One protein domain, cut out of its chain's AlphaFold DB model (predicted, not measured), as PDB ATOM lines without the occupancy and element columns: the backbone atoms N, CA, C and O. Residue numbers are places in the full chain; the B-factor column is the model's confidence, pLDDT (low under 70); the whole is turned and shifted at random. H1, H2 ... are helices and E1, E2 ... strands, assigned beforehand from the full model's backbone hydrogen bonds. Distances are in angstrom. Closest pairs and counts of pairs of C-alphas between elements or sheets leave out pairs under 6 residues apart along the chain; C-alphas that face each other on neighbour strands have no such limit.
ATOM      1  N   THR A  61     325.074 159.335 224.951       93.00
ATOM      2  CA  THR A  61     324.062 159.189 226.018       93.00
ATOM      3  C   THR A  61     322.708 159.790 225.648       93.00
ATOM      4  O   THR A  61     321.690 159.390 226.201       93.00
ATOM      5  N   LEU A  62     322.682 160.723 224.694       94.50
ATOM      6  CA  LEU A  62     321.471 161.373 224.196       94.50
ATOM      7  C   LEU A  62     320.372 160.399 223.723       94.50
ATOM      8  O   LEU A  62     319.229 160.600 224.134       94.50
ATOM      9  N   PRO A  63     320.646 159.329 222.946       95.56
ATOM     10  CA  PRO A  63     319.597 158.386 222.552       95.56
ATOM     11  C   PRO A  63     318.998 157.644 223.751       95.56
ATOM     12  O   PRO A  63     317.782 157.514 223.837       95.56
ATOM     13  N   PHE A  64     319.819 157.217 224.716       96.38
ATOM     14  CA  PHE A  64     319.323 156.571 225.936       96.38
ATOM     15  C   PHE A  64     318.430 157.507 226.746       96.38
ATOM     16  O   PHE A  64     317.367 157.103 227.209       96.38
ATOM     17  N   PHE A  65     318.834 158.772 226.870       95.62
ATOM     18  CA  PHE A  65     318.025 159.793 227.520       95.62
ATOM     19  C   PHE A  65     316.689 160.004 226.794       95.62
ATOM     20  O   PHE A  65     315.641 159.969 227.430       95.62
ATOM     21  N   ALA A  66     316.708 160.152 225.467       96.75
ATOM     22  CA  ALA A  66     315.496 160.331 224.672       96.75
ATOM     23  C   ALA A  66     314.533 159.138 224.801       96.75
ATOM     24  O   ALA A  66     313.329 159.342 224.944       96.75
ATOM     25  N   VAL A  67     315.050 157.905 224.817       97.62
ATOM     26  CA  VAL A  67     314.242 156.694 225.049       97.62
ATOM     27  C   VAL A  67     313.645 156.692 226.454       97.62
ATOM     28  O   VAL A  67     312.451 156.434 226.599       97.62
ATOM     29  N   ALA A  68     314.431 157.018 227.484       97.38
ATOM     30  CA  ALA A  68     313.944 157.072 228.860       97.38
ATOM     31  C   ALA A  68     312.840 158.130 229.033       97.38
ATOM     32  O   ALA A  68     311.787 157.836 229.602       97.38
ATOM     33  N   VAL A  69     313.043 159.334 228.489       97.56
ATOM     34  CA  VAL A  69     312.036 160.405 228.515       97.56
ATOM     35  C   VAL A  69     310.798 160.005 227.715       97.56
ATOM     36  O   VAL A  69     309.686 160.141 228.218       97.56
ATOM     37  N   GLY A  70     310.961 159.455 226.510       97.56
ATOM     38  CA  GLY A  70     309.844 158.993 225.686       97.56
ATOM     39  C   GLY A  70     309.012 157.909 226.377       97.56
ATOM     40  O   GLY A  70     307.784 157.994 226.405       97.56
ATOM     41  N   ALA A  71     309.666 156.932 227.009       96.19
ATOM     42  CA  ALA A  71     308.995 155.895 227.791       96.19
ATOM     43  C   ALA A  71     308.229 156.484 228.987       96.19
ATOM     44  O   ALA A  71     307.069 156.129 229.212       96.19
ATOM     45  N   ALA A  72     308.836 157.429 229.712       95.94
ATOM     46  CA  ALA A  72     308.178 158.124 230.816       95.94
ATOM     47  C   ALA A  72     306.949 158.918 230.341       95.94
ATOM     48  O   ALA A  72     305.880 158.818 230.947       95.94
ATOM     49  N   MET A  73     307.061 159.644 229.225       95.94
ATOM     50  CA  MET A  73     305.949 160.395 228.631       95.94
ATOM     51  C   MET A  73     304.781 159.478 228.257       95.94
ATOM     52  O   MET A  73     303.639 159.765 228.615       95.94
ATOM     53  N   LEU A  74     305.053 158.351 227.591       93.62
ATOM     54  CA  LEU A  74     304.022 157.366 227.250       93.62
ATOM     55  C   LEU A  74     303.325 156.815 228.500       93.62
ATOM     56  O   LEU A  74     302.098 156.691 228.514       93.62
ATOM     57  N   GLY A  75     304.090 156.538 229.560       92.94
ATOM     58  CA  GLY A  75     303.552 156.111 230.850       92.94
ATOM     59  C   GLY A  75     302.613 157.150 231.466       92.94
ATOM     60  O   GLY A  75     301.484 156.814 231.830       92.94
ATOM     61  N   ILE A  76     303.036 158.415 231.522       93.19
ATOM     62  CA  ILE A  76     302.248 159.517 232.096       93.19
ATOM     63  C   ILE A  76     300.956 159.743 231.304       93.19
ATOM     64  O   ILE A  76     299.878 159.819 231.896       93.19
ATOM     65  N   PHE A  77     301.023 159.795 229.972       92.69
ATOM     66  CA  PHE A  77     299.821 159.969 229.151       92.69
ATOM     67  C   PHE A  77     298.860 158.786 229.268       92.69
ATOM     68  O   PHE A  77     297.641 158.970 229.272       92.69
ATOM     69  N   ASN A  78     299.381 157.563 229.381       94.19
ATOM     70  CA  ASN A  78     298.536 156.401 229.619       94.19
ATOM     71  C   ASN A  78     297.870 156.455 231.000       94.19
ATOM     72  O   ASN A  78     296.677 156.177 231.100       94.19
ATOM     73  N   TYR A  79     298.601 156.879 232.033       93.12
ATOM     74  CA  TYR A  79     298.056 157.059 233.377       93.12
ATOM     75  C   TYR A  79     296.931 158.102 233.409       93.12
ATOM     76  O   TYR A  79     295.857 157.847 233.955       93.12
ATOM     77  N   GLN A  80     297.122 159.246 232.745       91.81
ATOM     78  CA  GLN A  80     296.069 160.258 232.601       91.81
ATOM     79  C   GLN A  80     294.821 159.690 231.915       91.81
ATOM     80  O   GLN A  80     293.698 159.951 232.348       91.81
ATOM     81  N   LYS A  81     295.003 158.872 230.870       90.81
ATOM     82  CA  LYS A  81     293.886 158.211 230.188       90.81
ATOM     83  C   LYS A  81     293.176 157.194 231.083       90.81
ATOM     84  O   LYS A  81     291.946 157.187 231.108       90.81
ATOM     85  N   SER A  82     293.909 156.352 231.812       90.75
ATOM     86  CA  SER A  82     293.313 155.340 232.698       90.75
ATOM     87  C   SER A  82     292.570 155.951 233.879       90.75
ATOM     88  O   SER A  82     291.550 155.413 234.295       90.75
ATOM     89  N   SER A  83     293.045 157.094 234.374       88.50
ATOM     90  CA  SER A  83     292.431 157.833 235.482       88.50
ATOM     91  C   SER A  83     291.312 158.781 235.029       88.50
ATOM     92  O   SER A  83     290.849 159.610 235.808       88.50
ATOM     93  N   SER A  84     290.873 158.693 233.769       91.31
ATOM     94  CA  SER A  84     289.783 159.525 233.252       91.31
ATOM     95  C   SER A  84     288.412 159.078 233.774       91.31
ATOM     96  O   SER A  84     288.166 157.894 234.042       91.31
ATOM     97  N   SER A  85     287.480 160.032 233.869       92.06
ATOM     98  CA  SER A  85     286.089 159.761 234.257       92.06
ATOM     99  C   SER A  85     285.421 158.778 233.297       92.06
ATOM    100  O   SER A  85     284.771 157.839 233.737       92.06
ATOM    101  N   VAL A  86     285.667 158.923 231.995       92.94
ATOM    102  CA  VAL A  86     285.145 158.049 230.935       92.94
ATOM    103  C   VAL A  86     285.504 156.581 231.181       92.94
ATOM    104  O   VAL A  86     284.634 155.710 231.128       92.94
ATOM    105  N   VAL A  87     286.774 156.285 231.474       94.12
ATOM    106  CA  VAL A  87     287.224 154.911 231.759       94.12
ATOM    107  C   VAL A  87     286.564 154.378 233.031       94.12
ATOM    108  O   VAL A  87     286.071 153.252 233.046       94.12
ATOM    109  N   SER A  88     286.491 155.194 234.081       94.12
ATOM    110  CA  SER A  88     285.877 154.792 235.352       94.12
ATOM    111  C   SER A  88     284.376 154.511 235.203       94.12
ATOM    112  O   SER A  88     283.888 153.486 235.681       94.12
ATOM    113  N   SER A  89     283.645 155.363 234.480       93.62
ATOM    114  CA  SER A  89     282.212 155.198 234.209       93.62
ATOM    115  C   SER A  89     281.926 153.979 233.339       93.62
ATOM    116  O   SER A  89     280.997 153.224 233.617       93.62
ATOM    117  N   THR A  90     282.731 153.749 232.302       95.06
ATOM    118  CA  THR A  90     282.560 152.582 231.423       95.06
ATOM    119  C   THR A  90     282.913 151.274 232.137       95.06
ATOM    120  O   THR A  90     282.216 150.277 231.960       95.06
ATOM    121  N   LEU A  91     283.922 151.273 233.015       94.50
ATOM    122  CA  LEU A  91     284.220 150.130 233.882       94.50
ATOM    123  C   LEU A  91     283.096 149.871 234.894       94.50
ATOM    124  O   LEU A  91     282.731 148.721 235.128       94.50
ATOM    125  N   TYR A  92     282.512 150.924 235.467       94.94
ATOM    126  CA  TYR A  92     281.347 150.792 236.340       94.94
ATOM    127  C   TYR A  92     280.142 150.199 235.598       94.94
ATOM    128  O   TYR A  92     279.528 149.258 236.092       94.94
ATOM    129  N   ALA A  93     279.858 150.674 234.383       94.69
ATOM    130  CA  ALA A  93     278.789 150.130 233.546       94.69
ATOM    131  C   ALA A  93     278.993 148.638 233.225       94.69
ATOM    132  O   ALA A  93     278.038 147.863 233.230       94.69
ATOM    133  N   LEU A  94     280.240 148.201 233.004       94.62
ATOM    134  CA  LEU A  94     280.548 146.774 232.861       94.62
ATOM    135  C   LEU A  94     280.240 145.990 234.139       94.62
ATOM    136  O   LEU A  94     279.672 144.906 234.066       94.62
ATOM    137  N   ARG A  95     280.589 146.535 235.309       94.38
ATOM    138  CA  ARG A  95     280.349 145.881 236.605       94.38
ATOM    139  C   ARG A  95     278.872 145.724 236.923       94.38
ATOM    140  O   ARG A  95     278.515 144.794 237.639       94.38
ATOM    141  N   THR A  96     278.016 146.621 236.451       94.94
ATOM    142  CA  THR A  96     276.573 146.578 236.723       94.94
ATOM    143  C   THR A  96     275.779 145.837 235.651       94.94
ATOM    144  O   THR A  96     274.672 145.388 235.935       94.94
ATOM    145  N   SER A  97     276.335 145.644 234.452       94.38
ATOM    146  CA  SER A  97     275.656 144.953 233.355       94.38
ATOM    147  C   SER A  97     275.502 143.440 233.609       94.38
ATOM    148  O   SER A  97     276.517 142.750 233.755       94.38
ATOM    149  N   PRO A  98     274.271 142.883 233.580       95.31
ATOM    150  CA  PRO A  98     274.042 141.443 233.752       95.31
ATOM    151  C   PRO A  98     274.764 140.606 232.692       95.31
ATOM    152  O   PRO A  98     275.519 139.692 233.015       95.31
ATOM    153  N   ARG A  99     274.647 141.013 231.422       94.69
ATOM    154  CA  ARG A  99     275.286 140.342 230.283       94.69
ATOM    155  C   ARG A  99     276.812 140.319 230.394       94.69
ATOM    156  O   ARG A  99     277.450 139.337 230.027       94.69
ATOM    157  N   ALA A 100     277.417 141.400 230.888       93.81
ATOM    158  CA  ALA A 100     278.863 141.435 231.086       93.81
ATOM    159  C   ALA A 100     279.300 140.456 232.186       93.81
ATOM    160  O   ALA A 100     280.306 139.769 232.009       93.81
ATOM    161  N   ARG A 101     278.529 140.342 233.277       94.44
ATOM    162  CA  ARG A 101     278.794 139.377 234.358       94.44
ATOM    163  C   ARG A 101     278.601 137.927 233.929       94.44
ATOM    164  O   ARG A 101     279.357 137.064 234.361       94.44
ATOM    165  N   GLU A 102     277.634 137.642 233.062       95.19
ATOM    166  CA  GLU A 102     277.440 136.289 232.525       95.19
ATOM    167  C   GLU A 102     278.702 135.789 231.807       95.19
ATOM    168  O   GLU A 102     279.153 134.668 232.066       95.19
ATOM    169  N   ILE A 103     279.305 136.660 230.984       95.25
ATOM    170  CA  ILE A 103     280.468 136.366 230.132       95.25
ATOM    171  C   ILE A 103     281.795 136.437 230.909       95.25
ATOM    172  O   ILE A 103     282.596 135.502 230.864       95.25
ATOM    173  N   LEU A 104     282.054 137.549 231.607       94.75
ATOM    174  CA  LEU A 104     283.333 137.811 232.287       94.75
ATOM    175  C   LEU A 104     283.382 137.227 233.705       94.75
ATOM    176  O   LEU A 104     284.465 136.948 234.219       94.75
ATOM    177  N   GLY A 105     282.223 137.005 234.322       94.25
ATOM    178  CA  GLY A 105     282.085 136.619 235.722       94.25
ATOM    179  C   GLY A 105     281.902 137.812 236.659       94.25
ATOM    180  O   GLY A 105     281.602 138.935 236.251       94.25
ATOM    181  N   GLU A 106     282.088 137.540 237.943       91.75
ATOM    182  CA  GLU A 106     282.049 138.541 239.008       91.75
ATOM    183  C   GLU A 106     283.360 139.344 239.071       91.75
ATOM    184  O   GLU A 106     284.336 138.997 238.404       91.75
ATOM    185  N   GLU A 107     283.367 140.429 239.854       90.44
ATOM    186  CA  GLU A 107     284.565 141.243 240.127       90.44
ATOM    187  C   GLU A 107     285.303 141.739 238.870       90.44
ATOM    188  O   GLU A 107     286.470 141.438 238.626       90.44
ATOM    189  N   ILE A 108     284.628 142.535 238.039       94.88
ATOM    190  CA  ILE A 108     285.236 143.064 236.811       94.88
ATOM    191  C   ILE A 108     286.223 144.198 237.144       94.88
ATOM    192  O   ILE A 108     285.834 145.286 237.585       94.88
ATOM    193  N   TYR A 109     287.507 143.974 236.875       94.50
ATOM    194  CA  TYR A 109     288.599 144.939 237.043       94.50
ATOM    195  C   TYR A 109     289.419 145.090 235.759       94.50
ATOM    196  O   TYR A 109     289.182 144.424 234.750       94.50
ATOM    197  N   PHE A 110     290.406 145.986 235.779       95.12
ATOM    198  CA  PHE A 110     291.434 146.004 234.744       95.12
ATOM    199  C   PHE A 110     292.205 144.684 234.738       95.12
ATOM    200  O   PHE A 110     292.514 144.130 235.791       95.12
ATOM    201  N   ALA A 111     292.565 144.204 233.550       93.44
ATOM    202  CA  ALA A 111     293.326 142.962 233.430       93.44
ATOM    203  C   ALA A 111     294.752 143.056 234.003       93.44
ATOM    204  O   ALA A 111     295.335 142.049 234.400       93.44
ATOM    205  N   HIS A 112     295.314 144.265 234.051       90.69
ATOM    206  CA  HIS A 112     296.678 144.528 234.500       90.69
ATOM    207  C   HIS A 112     296.704 145.693 235.491       90.69
ATOM    208  O   HIS A 112     295.864 146.590 235.419       90.69
ATOM    209  N   LYS A 113     297.715 145.718 236.373       87.44
ATOM    210  CA  LYS A 113     297.934 146.816 237.335       87.44
ATOM    211  C   LYS A 113     298.137 148.170 236.646       87.44
ATOM    212  O   LYS A 113     297.672 149.185 237.145       87.44
ATOM    213  N   MET A 114     298.812 148.170 235.497       88.38
ATOM    214  CA  MET A 114     298.961 149.338 234.628       88.38
ATOM    215  C   MET A 114     298.175 149.083 233.336       88.38
ATOM    216  O   MET A 114     298.720 148.495 232.399       88.38
ATOM    217  N   PRO A 115     296.879 149.441 233.280       91.56
ATOM    218  CA  PRO A 115     296.062 149.185 232.103       91.56
ATOM    219  C   PRO A 115     296.494 150.088 230.952       91.56
ATOM    220  O   PRO A 115     296.562 151.306 231.097       91.56
ATOM    221  N   TRP A 116     296.756 149.500 229.788       92.75
ATOM    222  CA  TRP A 116     297.060 150.260 228.580       92.75
ATOM    223  C   TRP A 116     295.768 150.669 227.864       92.75
ATOM    224  O   TRP A 116     295.054 149.817 227.325       92.75
ATOM    225  N   ILE A 117     295.463 151.968 227.855       94.12
ATOM    226  CA  ILE A 117     294.269 152.525 227.212       94.12
ATOM    227  C   ILE A 117     294.633 152.971 225.796       94.12
ATOM    228  O   ILE A 117     295.310 153.985 225.589       94.12
ATOM    229  N   SER A 118     294.179 152.211 224.805       92.81
ATOM    230  CA  SER A 118     294.427 152.501 223.389       92.81
ATOM    231  C   SER A 118     293.296 153.326 222.794       92.81
ATOM    232  O   SER A 118     292.143 153.111 223.156       92.81
ATOM    233  N   GLY A 119     293.618 154.199 221.841       93.12
ATOM    234  CA  GLY A 119     292.635 154.968 221.077       93.12
ATOM    235  C   GLY A 119     292.572 156.457 221.429       93.12
ATOM    236  O   GLY A 119     293.434 156.977 222.145       93.12
ATOM    237  N   GLU A 120     291.574 157.141 220.865       92.44
ATOM    238  CA  GLU A 120     291.378 158.588 220.995       92.44
ATOM    239  C   GLU A 120     290.581 158.903 222.263       92.44
ATOM    240  O   GLU A 120     289.479 158.400 222.479       92.44
ATOM    241  N   MET A 121     291.142 159.785 223.090       90.56
ATOM    242  CA  MET A 121     290.499 160.331 224.281       90.56
ATOM    243  C   MET A 121     290.458 161.851 224.156       90.56
ATOM    244  O   MET A 121     291.270 162.556 224.754       90.56
ATOM    245  N   ASN A 122     289.523 162.363 223.362       90.81
ATOM    246  CA  ASN A 122     289.335 163.794 223.176       90.81
ATOM    247  C   ASN A 122     288.009 164.229 223.800       90.81
ATOM    248  O   ASN A 122     286.992 164.412 223.129       90.81
ATOM    249  N   GLN A 123     288.036 164.387 225.124       87.50
ATOM    250  CA  GLN A 123     286.864 164.789 225.901       87.50
ATOM    251  C   GLN A 123     286.367 166.188 225.503       87.50
ATOM    252  O   GLN A 123     285.161 166.404 225.442       87.50
ATOM    253  N   LEU A 124     287.282 167.108 225.165       87.19
ATOM    254  CA  LEU A 124     286.943 168.487 224.800       87.19
ATOM    255  C   LEU A 124     286.110 168.557 223.517       87.19
ATOM    256  O   LEU A 124     285.117 169.276 223.465       87.19
ATOM    257  N   HIS A 125     286.481 167.776 222.502       86.25
ATOM    258  CA  HIS A 125     285.736 167.702 221.242       86.25
ATOM    259  C   HIS A 125     284.641 166.624 221.267       86.25
ATOM    260  O   HIS A 125     284.007 166.371 220.248       86.25
ATOM    261  N   GLY A 126     284.428 165.959 222.409       89.00
ATOM    262  CA  GLY A 126     283.435 164.896 222.557       89.00
ATOM    263  C   GLY A 126     283.673 163.685 221.652       89.00
ATOM    264  O   GLY A 126     282.712 163.016 221.277       89.00
ATOM    265  N   ARG A 127     284.928 163.412 221.277       92.12
ATOM    266  CA  ARG A 127     285.309 162.248 220.468       92.12
ATOM    267  C   ARG A 127     286.110 161.284 221.320       92.12
ATOM    268  O   ARG A 127     287.225 161.576 221.754       92.12
ATOM    269  N   ILE A 128     285.513 160.136 221.580       94.50
ATOM    270  CA  ILE A 128     286.086 159.099 222.419       94.50
ATOM    271  C   ILE A 128     285.965 157.793 221.645       94.50
ATOM    272  O   ILE A 128     284.863 157.372 221.305       94.50
ATOM    273  N   ASP A 129     287.084 157.139 221.381       95.69
ATOM    274  CA  ASP A 129     287.125 155.760 220.902       95.69
ATOM    275  C   ASP A 129     288.287 155.084 221.609       95.69
ATOM    276  O   ASP A 129     289.439 155.205 221.194       95.69
ATOM    277  N   ILE A 130     287.980 154.453 222.738       95.38
ATOM    278  CA  ILE A 130     288.972 153.856 223.622       95.38
ATOM    279  C   ILE A 130     288.762 152.356 223.726       95.38
ATOM    280  O   ILE A 130     287.639 151.854 223.676       95.38
ATOM    281  N   SER A 131     289.854 151.628 223.921       96.38
ATOM    282  CA  SER A 131     289.807 150.206 224.225       96.38
ATOM    283  C   SER A 131     290.847 149.812 225.259       96.38
ATOM    284  O   SER A 131     291.970 150.324 225.259       96.38
ATOM    285  N   PHE A 132     290.459 148.896 226.140       95.75
ATOM    286  CA  PHE A 132     291.315 148.386 227.200       95.75
ATOM    287  C   PHE A 132     290.889 146.989 227.648       95.75
ATOM    288  O   PHE A 132     289.763 146.546 227.423       95.75
ATOM    289  N   TRP A 133     291.828 146.278 228.266       96.56
ATOM    290  CA  TRP A 133     291.613 144.920 228.747       96.56
ATOM    291  C   TRP A 133     291.005 144.913 230.147       96.56
ATOM    292  O   TRP A 133     291.501 145.578 231.062       96.56
ATOM    293  N   VAL A 134     289.959 144.113 230.311       96.75
ATOM    294  CA  VAL A 134     289.256 143.876 231.572       96.75
ATOM    295  C   VAL A 134     289.269 142.392 231.896       96.75
ATOM    296  O   VAL A 134     289.235 141.553 230.999       96.75
ATOM    297  N   LYS A 135     289.323 142.067 233.181       96.12
ATOM    298  CA  LYS A 135     289.294 140.701 233.695       96.12
ATOM    299  C   LYS A 135     288.165 140.587 234.711       96.12
ATOM    300  O   LYS A 135     288.028 141.473 235.550       96.12
ATOM    301  N   GLY A 136     287.386 139.517 234.615       94.81
ATOM    302  CA  GLY A 136     286.494 139.071 235.681       94.81
ATOM    303  C   GLY A 136     286.936 137.716 236.234       94.81
ATOM    304  O   GLY A 136     288.002 137.201 235.881       94.81
ATOM    305  N   SER A 137     286.104 137.141 237.099       95.56
ATOM    306  CA  SER A 137     286.352 135.846 237.743       95.56
ATOM    307  C   SER A 137     286.455 134.676 236.749       95.56
ATOM    308  O   SER A 137     287.291 133.792 236.921       95.56
ATOM    309  N   LYS A 138     285.663 134.684 235.664       94.56
ATOM    310  CA  LYS A 138     285.635 133.587 234.681       94.56
ATOM    311  C   LYS A 138     286.657 133.782 233.567       94.56
ATOM    312  O   LYS A 138     287.399 132.862 233.235       94.56
ATOM    313  N   THR A 139     286.653 134.959 232.939       95.25
ATOM    314  CA  THR A 139     287.420 135.212 231.712       95.25
ATOM    315  C   THR A 139     287.946 136.649 231.631       95.25
ATOM    316  O   THR A 139     287.588 137.532 232.416       95.25
ATOM    317  N   GLN A 140     288.838 136.884 230.666       95.06
ATOM    318  CA  GLN A 140     289.345 138.205 230.301       95.06
ATOM    319  C   GLN A 140     288.756 138.631 228.951       95.06
ATOM    320  O   GLN A 140     288.596 137.811 228.049       95.06
ATOM    321  N   GLY A 141     288.477 139.923 228.791       95.00
ATOM    322  CA  GLY A 141     287.958 140.494 227.553       95.00
ATOM    323  C   GLY A 141     288.552 141.863 227.247       95.00
ATOM    324  O   GLY A 141     289.112 142.538 228.111       95.00
ATOM    325  N   LYS A 142     288.428 142.291 225.991       95.94
ATOM    326  CA  LYS A 142     288.782 143.648 225.566       95.94
ATOM    327  C   LYS A 142     287.505 144.469 225.451       95.94
ATOM    328  O   LYS A 142     286.688 144.208 224.574       95.94
ATOM    329  N   MET A 143     287.338 145.462 226.318       95.06
ATOM    330  CA  MET A 143     286.237 146.407 226.190       95.06
ATOM    331  C   MET A 143     286.633 147.529 225.231       95.06
ATOM    332  O   MET A 143     287.764 148.018 225.259       95.06
ATOM    333  N   ARG A 144     285.692 147.925 224.374       96.12
ATOM    334  CA  ARG A 144     285.786 149.109 223.526       96.12
ATOM    335  C   ARG A 144     284.590 150.005 223.802       96.12
ATOM    336  O   ARG A 144     283.456 149.534 223.796       96.12
ATOM    337  N   PHE A 145     284.853 151.288 223.984       95.69
ATOM    338  CA  PHE A 145     283.832 152.310 224.128       95.69
ATOM    339  C   PHE A 145     284.044 153.386 223.071       95.69
ATOM    340  O   PHE A 145     285.134 153.950 222.970       95.69
ATOM    341  N   ARG A 146     282.991 153.671 222.302       95.25
ATOM    342  CA  ARG A 146     282.983 154.706 221.274       95.25
ATOM    343  C   ARG A 146     281.822 155.660 221.524       95.25
ATOM    344  O   ARG A 146     280.681 155.226 221.626       95.25
ATOM    345  N   SER A 147     282.124 156.947 221.596       92.06
ATOM    346  CA  SER A 147     281.155 158.027 221.730       92.06
ATOM    347  C   SER A 147     281.612 159.218 220.897       92.06
ATOM    348  O   SER A 147     282.777 159.614 220.941       92.06
ATOM    349  N   ILE A 148     280.696 159.756 220.100       92.38
ATOM    350  CA  ILE A 148     280.935 160.906 219.232       92.38
ATOM    351  C   ILE A 148     279.814 161.899 219.499       92.38
ATOM    352  O   ILE A 148     278.644 161.581 219.290       92.38
ATOM    353  N   ARG A 149     280.169 163.102 219.949       87.69
ATOM    354  CA  ARG A 149     279.242 164.228 220.050       87.69
ATOM    355  C   ARG A 149     279.240 164.992 218.715       87.69
ATOM    356  O   ARG A 149     280.266 165.578 218.383       87.69
TER     357      ARG A 149
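AT A GLANCE: This is residues 61 to 149 of the 157 residues of an uncharacterized protein of Aspergillus sclerotialis (UniProt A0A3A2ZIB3). A small, antiparallel sheet of three strands, E1, E2 and E3, has the helix H2 packed slantwise over one face and no named helix over the other, with the short helix H3 turning a corner at the far end of H2. From this body the long helix H1 reaches away like an arm: its residues 61 to 74 stick out free and make much of the length. The printed part has 89 residues, with three named helices followed by three named strands; the class is mixed, helices and strands, and the sheet's order is E1, E2, E3. The long stretch between H3 and E1 has no named element, but its residues 109 to 110 pair with E2 and so tie it to the sheet. The whole is loose, with a radius of gyration of the C-alphas of 15.4 A, and flat, spanning 53 by 32 by 15 A.

HOW THE PARTS SIT: Start at residue 61, where H1, residues 61 to 82, begins; it only grazes the sheet, with its residues 78 to 82. Its closest C-alphas to E1, the strand of residues 118 to 122, are those of Lys 81 and Met 121, 7.1 A apart. Go on to H2, residues 85 to 96: H1 and H2 are close but not clearly touching, with the C-alphas of Lys 81 and Val 87 the closest at 7.6 A, and they run the same way at a steep tilt of 52 degrees. H2 is on the sheet at a height over the sheet of 9.9 A, over E2, residues 127 to 135, and E3, residues 140 to 148. On the local plane its line stands at 47 degrees to that of E2, slantwise to the strands. Its closest C-alphas to E3 are those of Thr 90 and Phe 145, 7.4 A apart. Next comes H3, residues 98 to 104, about perpendicular to H2 at 84 degrees. The two touch only at the corner by their link, and only just, with 3 pairs of C-alphas within 8 A; H2 does this with residues 94 to 95 alone, and the closest C-alphas are those of Leu 94 and Ala 100, 5.9 A apart. H3 only grazes the sheet, with its residues 100 to 104, and is apart from H1. The strands form a meander, each strand the antiparallel neighbour of the one before. In the hairpin E1 and E2, look for N 120 and O 129, 2.9 A apart and within hydrogen-bond range; in the hairpin E2 and E3, look for N 134 and O 141 at 2.8 A. In H1, H2 and H3 every O i to N i+4 pair is within hydrogen-bond range.

IN THESE COORDINATES: Find C-alpha 61 at (324.062, 159.189, 226.018); from there H1 runs 31.7 A to C-alpha 82 at (293.313, 155.340, 232.698). H2, from Ser 85 to Thr 96, measures 16.4 A, and H3, from Pro 98 to Leu 104, 10.1 A. E1, from Ser 118 to Asn 122, is 12.4 A long, and E2, from Arg 127 to Lys 135, 25.6 A. E3 runs 26.6 A from Gln 140 to Ile 148, whose C-alpha you find at (280.935, 160.906, 219.232).

THE WHOLE: The two C-alphas farthest apart are those of Thr 61 and Pro 98, at 53.6 A. Without residues 61 to 74 the body spans 35 by 27 by 15 A. The printed part has no cut; the link from H3 to E1, 13 residues, is long, and the other links are tight. The mean pLDDT of the printed part of this model is 93.7, and no printed residue is under 70.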